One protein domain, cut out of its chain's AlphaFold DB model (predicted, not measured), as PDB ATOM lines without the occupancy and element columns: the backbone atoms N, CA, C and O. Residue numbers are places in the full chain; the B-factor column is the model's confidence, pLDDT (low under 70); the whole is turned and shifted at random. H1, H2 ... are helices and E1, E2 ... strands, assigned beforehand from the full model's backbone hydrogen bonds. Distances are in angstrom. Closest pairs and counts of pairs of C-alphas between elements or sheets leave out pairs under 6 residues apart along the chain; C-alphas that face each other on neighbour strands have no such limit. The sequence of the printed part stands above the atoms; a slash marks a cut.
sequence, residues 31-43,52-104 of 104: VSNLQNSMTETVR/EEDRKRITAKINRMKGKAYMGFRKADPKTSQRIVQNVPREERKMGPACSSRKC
ATOM      1  N   VAL A  31     125.511 160.946 122.584       44.59
ATOM      2  CA  VAL A  31     124.361 161.691 123.119       44.59
ATOM      3  C   VAL A  31     123.815 160.985 124.357       44.59
ATOM      4  O   VAL A  31     123.549 161.653 125.358       44.59
ATOM      5  N   SER A  32     123.733 159.651 124.333       48.00
ATOM      6  CA  SER A  32     123.304 158.867 125.491       48.00
ATOM      7  C   SER A  32     124.293 158.986 126.651       48.00
ATOM      8  O   SER A  32     123.850 159.192 127.770       48.00
ATOM      9  N   ASN A  33     125.609 159.006 126.420       47.44
ATOM     10  CA  ASN A  33     126.604 159.197 127.486       47.44
ATOM     11  C   ASN A  33     126.595 160.614 128.097       47.44
ATOM     12  O   ASN A  33     126.779 160.783 129.305       47.44
ATOM     13  N   LEU A  34     126.318 161.656 127.307       48.94
ATOM     14  CA  LEU A  34     126.144 163.016 127.831       48.94
ATOM     15  C   LEU A  34     124.817 163.167 128.600       48.94
ATOM     16  O   LEU A  34     124.743 163.853 129.620       48.94
ATOM     17  N   GLN A  35     123.757 162.521 128.126       47.16
ATOM     18  CA  GLN A  35     122.440 162.541 128.759       47.16
ATOM     19  C   GLN A  35     122.396 161.647 130.011       47.16
ATOM     20  O   GLN A  35     121.779 162.025 131.009       47.16
ATOM     21  N   ASN A  36     123.125 160.531 130.001       49.81
ATOM     22  CA  ASN A  36     123.355 159.648 131.139       49.81
ATOM     23  C   ASN A  36     124.246 160.334 132.159       49.81
ATOM     24  O   ASN A  36     123.813 160.457 133.287       49.81
ATOM     25  N   SER A  37     125.379 160.935 131.785       54.97
ATOM     26  CA  SER A  37     126.168 161.720 132.746       54.97
ATOM     27  C   SER A  37     125.372 162.894 133.319       54.97
ATOM     28  O   SER A  37     125.471 163.153 134.508       54.97
ATOM     29  N   MET A  38     124.508 163.572 132.551       53.25
ATOM     30  CA  MET A  38     123.621 164.610 133.098       53.25
ATOM     31  C   MET A  38     122.551 164.052 134.050       53.25
ATOM     32  O   MET A  38     122.310 164.656 135.093       53.25
ATOM     33  N   THR A  39     121.908 162.926 133.732       52.88
ATOM     34  CA  THR A  39     120.884 162.310 134.599       52.88
ATOM     35  C   THR A  39     121.488 161.581 135.799       52.88
ATOM     36  O   THR A  39     120.889 161.581 136.868       52.88
ATOM     37  N   GLU A  40     122.691 161.039 135.665       52.25
ATOM     38  CA  GLU A  40     123.511 160.424 136.704       52.25
ATOM     39  C   GLU A  40     124.101 161.495 137.623       52.25
ATOM     40  O   GLU A  40     123.993 161.358 138.834       52.25
ATOM     41  N   THR A  41     124.559 162.642 137.095       50.56
ATOM     42  CA  THR A  41     124.892 163.809 137.935       50.56
ATOM     43  C   THR A  41     123.658 164.262 138.711       50.56
ATOM     44  O   THR A  41     123.761 164.514 139.902       50.56
ATOM     45  N   VAL A  42     122.476 164.321 138.081       54.22
ATOM     46  CA  VAL A  42     121.224 164.700 138.761       54.22
ATOM     47  C   VAL A  42     120.802 163.660 139.815       54.22
ATOM     48  O   VAL A  42     120.400 164.044 140.912       54.22
ATOM     49  N   ARG A  43     120.944 162.357 139.547       54.56
ATOM     50  CA  ARG A  43     120.610 161.275 140.493       54.56
ATOM     51  C   ARG A  43     121.599 161.178 141.654       54.56
ATOM     52  O   ARG A  43     121.165 161.097 142.797       54.56
ATOM     53  N   GLU A  52     122.563 175.299 148.262       82.19
ATOM     54  CA  GLU A  52     121.735 175.945 147.240       82.19
ATOM     55  C   GLU A  52     122.575 176.594 146.122       82.19
ATOM     56  O   GLU A  52     122.154 176.651 144.963       82.19
ATOM     57  N   GLU A  53     123.793 177.051 146.426       83.25
ATOM     58  CA  GLU A  53     124.685 177.631 145.416       83.25
ATOM     59  C   GLU A  53     125.139 176.613 144.369       83.25
ATOM     60  O   GLU A  53     125.198 176.921 143.175       83.25
ATOM     61  N   ASP A  54     125.432 175.388 144.795       82.06
ATOM     62  CA  ASP A  54     125.907 174.345 143.891       82.06
ATOM     63  C   ASP A  54     124.789 173.868 142.964       82.06
ATOM     64  O   ASP A  54     125.023 173.650 141.769       82.06
ATOM     65  N   ARG A  55     123.545 173.834 143.461       82.25
ATOM     66  CA  ARG A  55     122.358 173.603 142.624       82.25
ATOM     67  C   ARG A  55     122.261 174.645 141.515       82.25
ATOM     68  O   ARG A  55     122.159 174.281 140.343       82.25
ATOM     69  N   LYS A  56     122.393 175.933 141.851       85.88
ATOM     70  CA  LYS A  56     122.366 177.029 140.864       85.88
ATOM     71  C   LYS A  56     123.460 176.878 139.806       85.88
ATOM     72  O   LYS A  56     123.187 177.070 138.617       85.88
ATOM     73  N   ARG A  57     124.678 176.482 140.199       85.50
ATOM     74  CA  ARG A  57     125.795 176.238 139.263       85.50
ATOM     75  C   ARG A  57     125.510 175.073 138.318       85.50
ATOM     76  O   ARG A  57     125.745 175.198 137.113       85.50
ATOM     77  N   ILE A  58     124.981 173.965 138.833       87.19
ATOM     78  CA  ILE A  58     124.630 172.789 138.024       87.19
ATOM     79  C   ILE A  58     123.511 173.129 137.044       87.19
ATOM     80  O   ILE A  58     123.644 172.861 135.848       87.19
ATOM     81  N   THR A  59     122.447 173.789 137.504       89.38
ATOM     82  CA  THR A  59     121.344 174.222 136.638       89.38
ATOM     83  C   THR A  59     121.833 175.164 135.539       89.38
ATOM     84  O   THR A  59     121.502 174.964 134.368       89.38
ATOM     85  N   ALA A  60     122.678 176.144 135.872       89.38
ATOM     86  CA  ALA A  60     123.269 177.044 134.883       89.38
ATOM     87  C   ALA A  60     124.130 176.292 133.852       89.38
ATOM     88  O   ALA A  60     124.044 176.577 132.655       89.38
ATOM     89  N   LYS A  61     124.912 175.292 134.284       89.31
ATOM     90  CA  LYS A  61     125.702 174.425 133.392       89.31
ATOM     91  C   LYS A  61     124.803 173.631 132.442       89.31
ATOM     92  O   LYS A  61     125.074 173.606 131.242       89.31
ATOM     93  N   ILE A  62     123.725 173.032 132.947       90.81
ATOM     94  CA  ILE A  62     122.761 172.275 132.133       90.81
ATOM     95  C   ILE A  62     122.090 173.190 131.103       90.81
ATOM     96  O   ILE A  62     122.036 172.841 129.922       90.81
ATOM     97  N   ASN A  63     121.620 174.370 131.516       91.50
ATOM     98  CA  ASN A  63     120.984 175.327 130.609       91.50
ATOM     99  C   ASN A  63     121.952 175.794 129.520       91.50
ATOM    100  O   ASN A  63     121.604 175.732 128.343       91.50
ATOM    101  N   ARG A  64     123.202 176.120 129.884       89.81
ATOM    102  CA  ARG A  64     124.263 176.426 128.918       89.81
ATOM    103  C   ARG A  64     124.421 175.300 127.904       89.81
ATOM    104  O   ARG A  64     124.426 175.575 126.707       89.81
ATOM    105  N   MET A  65     124.542 174.045 128.340       87.69
ATOM    106  CA  MET A  65     124.723 172.905 127.429       87.69
ATOM    107  C   MET A  65     123.529 172.703 126.493       87.69
ATOM    108  O   MET A  65     123.741 172.485 125.305       87.69
ATOM    109  N   LYS A  66     122.302 172.883 126.993       88.75
ATOM    110  CA  LYS A  66     121.060 172.818 126.202       88.75
ATOM    111  C   LYS A  66     120.837 174.019 125.283       88.75
ATOM    112  O   LYS A  66     119.863 174.035 124.544       88.75
ATOM    113  N   GLY A  67     121.690 175.034 125.365       89.56
ATOM    114  CA  GLY A  67     121.553 176.268 124.610       89.56
ATOM    115  C   GLY A  67     120.673 177.315 125.283       89.56
ATOM    116  O   GLY A  67     120.830 178.478 124.969       89.56
ATOM    117  N   LYS A  68     119.840 176.962 126.262       91.94
ATOM    118  CA  LYS A  68     118.903 177.875 126.936       91.94
ATOM    119  C   LYS A  68     119.593 179.033 127.654       91.94
ATOM    120  O   LYS A  68     120.748 178.918 128.060       91.94
ATOM    121  N   ALA A  69     118.843 180.107 127.902       93.00
ATOM    122  CA  ALA A  69     119.293 181.217 128.733       93.00
ATOM    123  C   ALA A  69     119.735 180.741 130.133       93.00
ATOM    124  O   ALA A  69     119.126 179.850 130.738       93.00
ATOM    125  N   TYR A  70     120.816 181.320 130.649       93.62
ATOM    126  CA  TYR A  70     121.412 180.913 131.923       93.62
ATOM    127  C   TYR A  70     122.113 182.074 132.625       93.62
ATOM    128  O   TYR A  70     122.477 183.070 132.004       93.62
ATOM    129  N   MET A  71     122.335 181.934 133.933       91.94
ATOM    130  CA  MET A  71     123.160 182.870 134.698       91.94
ATOM    131  C   MET A  71     124.622 182.459 134.589       91.94
ATOM    132  O   MET A  71     124.998 181.341 134.939       91.94
ATOM    133  N   GLY A  72     125.446 183.353 134.060       89.50
ATOM    134  CA  GLY A  72     126.862 183.124 133.836       89.50
ATOM    135  C   GLY A  72     127.736 184.187 134.484       89.50
ATOM    136  O   GLY A  72     127.309 184.987 135.313       89.50
ATOM    137  N   PHE A  73     128.988 184.197 134.051       88.81
ATOM    138  CA  PHE A  73     129.992 185.149 134.497       88.81
ATOM    139  C   PHE A  73     130.340 186.107 133.357       88.81
ATOM    140  O   PHE A  73     130.322 185.726 132.175       88.81
ATOM    141  N   ARG A  74     130.673 187.354 133.692       89.69
ATOM    142  CA  ARG A  74     131.296 188.311 132.763       89.69
ATOM    143  C   ARG A  74     132.472 188.994 133.444       89.69
ATOM    144  O   ARG A  74     132.460 189.164 134.657       89.69
ATOM    145  N   LYS A  75     133.466 189.428 132.675       92.25
ATOM    146  CA  LYS A  75     134.434 190.401 133.191       92.25
ATOM    147  C   LYS A  75     133.739 191.747 133.383       92.25
ATOM    148  O   LYS A  75     132.891 192.094 132.563       92.25
ATOM    149  N   ALA A  76     134.088 192.463 134.452       89.38
ATOM    150  CA  ALA A  76     133.602 193.825 134.682       89.38
ATOM    151  C   ALA A  76     134.004 194.733 133.509       89.38
ATOM    152  O   ALA A  76     133.136 195.289 132.849       89.38
ATOM    153  N   ASP A  77     135.297 194.723 133.174       92.00
ATOM    154  CA  ASP A  77     135.843 195.343 131.970       92.00
ATOM    155  C   ASP A  77     136.548 194.274 131.130       92.00
ATOM    156  O   ASP A  77     137.506 193.657 131.609       92.00
ATOM    157  N   PRO A  78     136.122 194.032 129.878       86.88
ATOM    158  CA  PRO A  78     136.674 192.959 129.051       86.88
ATOM    159  C   PRO A  78     138.184 193.060 128.816       86.88
ATOM    160  O   PRO A  78     138.852 192.035 128.684       86.88
ATOM    161  N   LYS A  79     138.709 194.289 128.755       89.38
ATOM    162  CA  LYS A  79     140.093 194.575 128.353       89.38
ATOM    163  C   LYS A  79     141.049 194.730 129.533       89.38
ATOM    164  O   LYS A  79     142.198 194.327 129.435       89.38
ATOM    165  N   THR A  80     140.583 195.315 130.631       89.25
ATOM    166  CA  THR A  80     141.460 195.860 131.678       89.25
ATOM    167  C   THR A  80     141.256 195.199 133.033       89.25
ATOM    168  O   THR A  80     142.190 195.128 133.825       89.25
ATOM    169  N   SER A  81     140.059 194.680 133.311       90.25
ATOM    170  CA  SER A  81     139.719 194.192 134.641       90.25
ATOM    171  C   SER A  81     139.876 192.679 134.751       90.25
ATOM    172  O   SER A  81     139.400 191.897 133.920       90.25
ATOM    173  N   GLN A  82     140.519 192.250 135.836       90.69
ATOM    174  CA  GLN A  82     140.520 190.852 136.275       90.69
ATOM    175  C   GLN A  82     139.282 190.513 137.118       90.69
ATOM    176  O   GLN A  82     139.060 189.352 137.457       90.69
ATOM    177  N   ARG A  83     138.437 191.503 137.439       93.81
ATOM    178  CA  ARG A  83     137.243 191.295 138.255       93.81
ATOM    179  C   ARG A  83     136.173 190.553 137.457       93.81
ATOM    180  O   ARG A  83     135.698 191.031 136.423       93.81
ATOM    181  N   ILE A  84     135.761 189.398 137.975       90.44
ATOM    182  CA  ILE A  84     134.664 188.599 137.430       90.44
ATOM    183  C   ILE A  84     133.373 188.969 138.162       90.44
ATOM    184  O   ILE A  84     133.271 188.849 139.381       90.44
ATOM    185  N   VAL A  85     132.377 189.407 137.401       89.31
ATOM    186  CA  VAL A  85     131.009 189.641 137.862       89.31
ATOM    187  C   VAL A  85     130.213 188.354 137.669       89.31
ATOM    188  O   VAL A  85     130.191 187.782 136.575       89.31
ATOM    189  N   GLN A  86     129.580 187.896 138.745       88.19
ATOM    190  CA  GLN A  86     128.733 186.702 138.759       88.19
ATOM    191  C   GLN A  86     127.267 187.051 138.453       88.19
ATOM    192  O   GLN A  86     126.899 188.224 138.449       88.19
ATOM    193  N   ASN A  87     126.433 186.027 138.242       86.81
ATOM    194  CA  ASN A  87     124.975 186.143 138.073       86.81
ATOM    195  C   ASN A  87     124.542 187.062 136.924       86.81
ATOM    196  O   ASN A  87     123.611 187.854 137.042       86.81
ATOM    197  N   VAL A  88     125.237 186.955 135.797       90.38
ATOM    198  CA  VAL A  88     124.951 187.755 134.608       90.38
ATOM    199  C   VAL A  88     124.033 186.963 133.685       90.38
ATOM    200  O   VAL A  88     124.416 185.851 133.302       90.38
ATOM    201  N   PRO A  89     122.876 187.508 133.273       92.12
ATOM    202  CA  PRO A  89     122.016 186.833 132.315       92.12
ATOM    203  C   PRO A  89     122.757 186.648 130.988       92.12
ATOM    204  O   PRO A  89     123.360 187.577 130.447       92.12
ATOM    205  N   ARG A  90     122.738 185.420 130.478       92.31
ATOM    206  CA  ARG A  90     123.199 185.056 129.140       92.31
ATOM    207  C   ARG A  90     121.999 184.583 128.342       92.31
ATOM    208  O   ARG A  90     121.212 183.776 128.834       92.31
ATOM    209  N   GLU A  91     121.887 185.097 127.128       92.50
ATOM    210  CA  GLU A  91     120.829 184.729 126.195       92.50
ATOM    211  C   GLU A  91     120.983 183.287 125.713       92.50
ATOM    212  O   GLU A  91     122.044 182.664 125.835       92.50
ATOM    213  N   GLU A  92     119.891 182.755 125.174       92.69
ATOM    214  CA  GLU A  92     119.879 181.442 124.551       92.69
ATOM    215  C   GLU A  92     120.812 181.418 123.333       92.69
ATOM    216  O   GLU A  92     120.712 182.232 122.415       92.69
ATOM    217  N   ARG A  93     121.742 180.461 123.325       87.88
ATOM    218  CA  ARG A  93     122.615 180.183 122.190       87.88
ATOM    219  C   ARG A  93     121.957 179.145 121.290       87.88
ATOM    220  O   ARG A  93     121.640 178.037 121.721       87.88
ATOM    221  N   LYS A  94     121.838 179.472 120.007       85.88
ATOM    222  CA  LYS A  94     121.561 178.469 118.979       85.88
ATOM    223  C   LYS A  94     122.839 177.665 118.767       85.88
ATOM    224  O   LYS A  94     123.868 178.224 118.392       85.88
ATOM    225  N   MET A  95     122.793 176.369 119.064       80.50
ATOM    226  CA  MET A  95     123.891 175.471 118.717       80.50
ATOM    227  C   MET A  95     123.966 175.403 117.192       80.50
ATOM    228  O   MET A  95     122.979 175.072 116.540       80.50
ATOM    229  N   GLY A  96     125.112 175.784 116.630       83.62
ATOM    230  CA  GLY A  96     125.372 175.615 115.204       83.62
ATOM    231  C   GLY A  96     125.458 174.132 114.824       83.62
ATOM    232  O   GLY A  96     125.493 173.270 115.710       83.62
ATOM    233  N   PRO A  97     125.506 173.819 113.518       86.38
ATOM    234  CA  PRO A  97     125.753 172.456 113.067       86.38
ATOM    235  C   PRO A  97     127.075 171.933 113.638       86.38
ATOM    236  O   PRO A  97     127.988 172.706 113.944       86.38
ATOM    237  N   ALA A  98     127.176 170.609 113.772       84.50
ATOM    238  CA  ALA A  98     128.433 169.976 114.136       84.50
ATOM    239  C   ALA A  98     129.522 170.402 113.143       84.50
ATOM    240  O   ALA A  98     129.292 170.442 111.932       84.50
ATOM    241  N   CYS A  99     130.702 170.744 113.659       88.88
ATOM    242  CA  CYS A  99     131.811 171.074 112.785       88.88
ATOM    243  C   CYS A  99     132.261 169.808 112.046       88.88
ATOM    244  O   CYS A  99     132.653 168.831 112.675       88.88
ATOM    245  N   SER A 100     132.203 169.836 110.716       89.06
ATOM    246  CA  SER A 100     132.628 168.739 109.838       89.06
ATOM    247  C   SER A 100     134.076 168.872 109.355       89.06
ATOM    248  O   SER A 100     134.561 168.033 108.600       89.06
ATOM    249  N   SER A 101     134.779 169.938 109.750       90.88
ATOM    250  CA  SER A 101     136.172 170.140 109.356       90.88
ATOM    251  C   SER A 101     137.092 169.214 110.153       90.88
ATOM    252  O   SER A 101     136.917 169.084 111.357       90.88
ATOM    253  N   ARG A 102     138.135 168.669 109.516       87.75
ATOM    254  CA  ARG A 102     139.173 167.844 110.175       87.75
ATOM    255  C   ARG A 102     140.015 168.608 111.219       87.75
ATOM    256  O   ARG A 102     140.851 168.013 111.884       87.75
ATOM    257  N   LYS A 103     139.878 169.938 111.279       87.00
ATOM    258  CA  LYS A 103     140.601 170.821 112.214       87.00
ATOM    259  C   LYS A 103     139.780 171.175 113.457       87.00
ATOM    260  O   LYS A 103     140.321 171.788 114.375       87.00
ATOM    261  N   CYS A 104     138.493 170.846 113.438       75.50
ATOM    262  CA  CYS A 104     137.718 170.627 114.643       75.50
ATOM    263  C   CYS A 104     138.013 169.191 115.119       75.50
ATOM    264  O   CYS A 104     137.834 168.966 116.326       75.50
TER     265      CYS A 104
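This is residues 31 to 43 and 52 to 104 of the 104 residues of an uncharacterized protein of Araneus ventricosus (UniProt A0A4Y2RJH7). Look first at a small two-stranded hairpin, E1 and E2, with the helix H2 beside its E1 edge; a second helix, H1, stands alongside H2 with its residues farther off, so that hairpin, H2 and H1 come in a loose row. After the hairpin a long tail without a named element begins, and its residues 96 to 104 stick out from the rest. You have 66 printed residues with two named helices and two named strands, in the order H1, H2, E1, E2; the sheet has the order E1 - E2 and is antiparallel, and the class is mixed, helices and strands. The whole is loose, with a radius of gyration of the C-alphas of 15.1 A, and its outline is flat, spanning 40 by 38 by 18 A.

Begin at the sheet, where the strand E1, residues 70 to 75, and the strand E2, residues 84 to 90, are neighbours and form a hairpin. They are antiparallel, with 141 degrees between their N-to-C directions. Look at C-alphas 75 and 84, which face each other at 4.6 A, and at C-alphas 71 and 89, which face each other at 4.8 A. Between the strands you find N 72 and O 88 at 2.8 A and N 90 and O 70 at 2.8 A, both within hydrogen-bond range. Now go outward to the helix H2, residues 52 to 65, which has 6 pairs of C-alphas within 8 A of E1. Their closest C-alphas are those of Ala 60 and Tyr 70, 5.2 A apart, and the two centres are 11.6 A apart. H2 and E2 are apart, with no C-alpha of the one within 8 A of the other. Farther out is the helix H1, residues 31 to 43, close to H2 but not clearly touching, with 1 pair of C-alphas within 8 A. That closest pair is Met 38 and Ile 62, with their C-alphas 7.8 A apart. The two helices stand at a shallow tilt of 12 degrees and run opposite ways. H1 is apart from both E1 and E2. In H1 and H2 every O i to N i+4 pair is within hydrogen-bond range.

Find the start of E1 at C-alpha 70, (121.412, 180.913, 131.923); from there residues 70 to 75 run 16.2 A from first to last C-alpha. E2, residues 84 to 90, returns over 14.6 A and ends at C-alpha 90, (123.199, 185.056, 129.140). H2, residues 52 to 65, is the longest helix by residues and measures 20.3 A. H1, residues 31 to 43, begins at C-alpha 31, (124.361, 161.691, 123.119), and measures 17.8 A.

The two C-alphas farthest apart are those of Glu 52 and Arg 102, 41.8 A. Residues 44 to 51 are cut out and not printed, and C-alphas 43 and 52 are 16.2 A apart across the cut. Of the links that are printed whole, H2 to E1 is tight, with 4 residues, and E1 to E2 is short, with 8 residues. Residues 91 to 104 have no named element, and residues 96 to 104 of them stand free; Cys 104 is the chain's last residue. Without that free stretch the body spans 41 by 28 by 15 A. The mean pLDDT of the printed part is 81.0, but residues 31 to 43, which make up H1, are under 70.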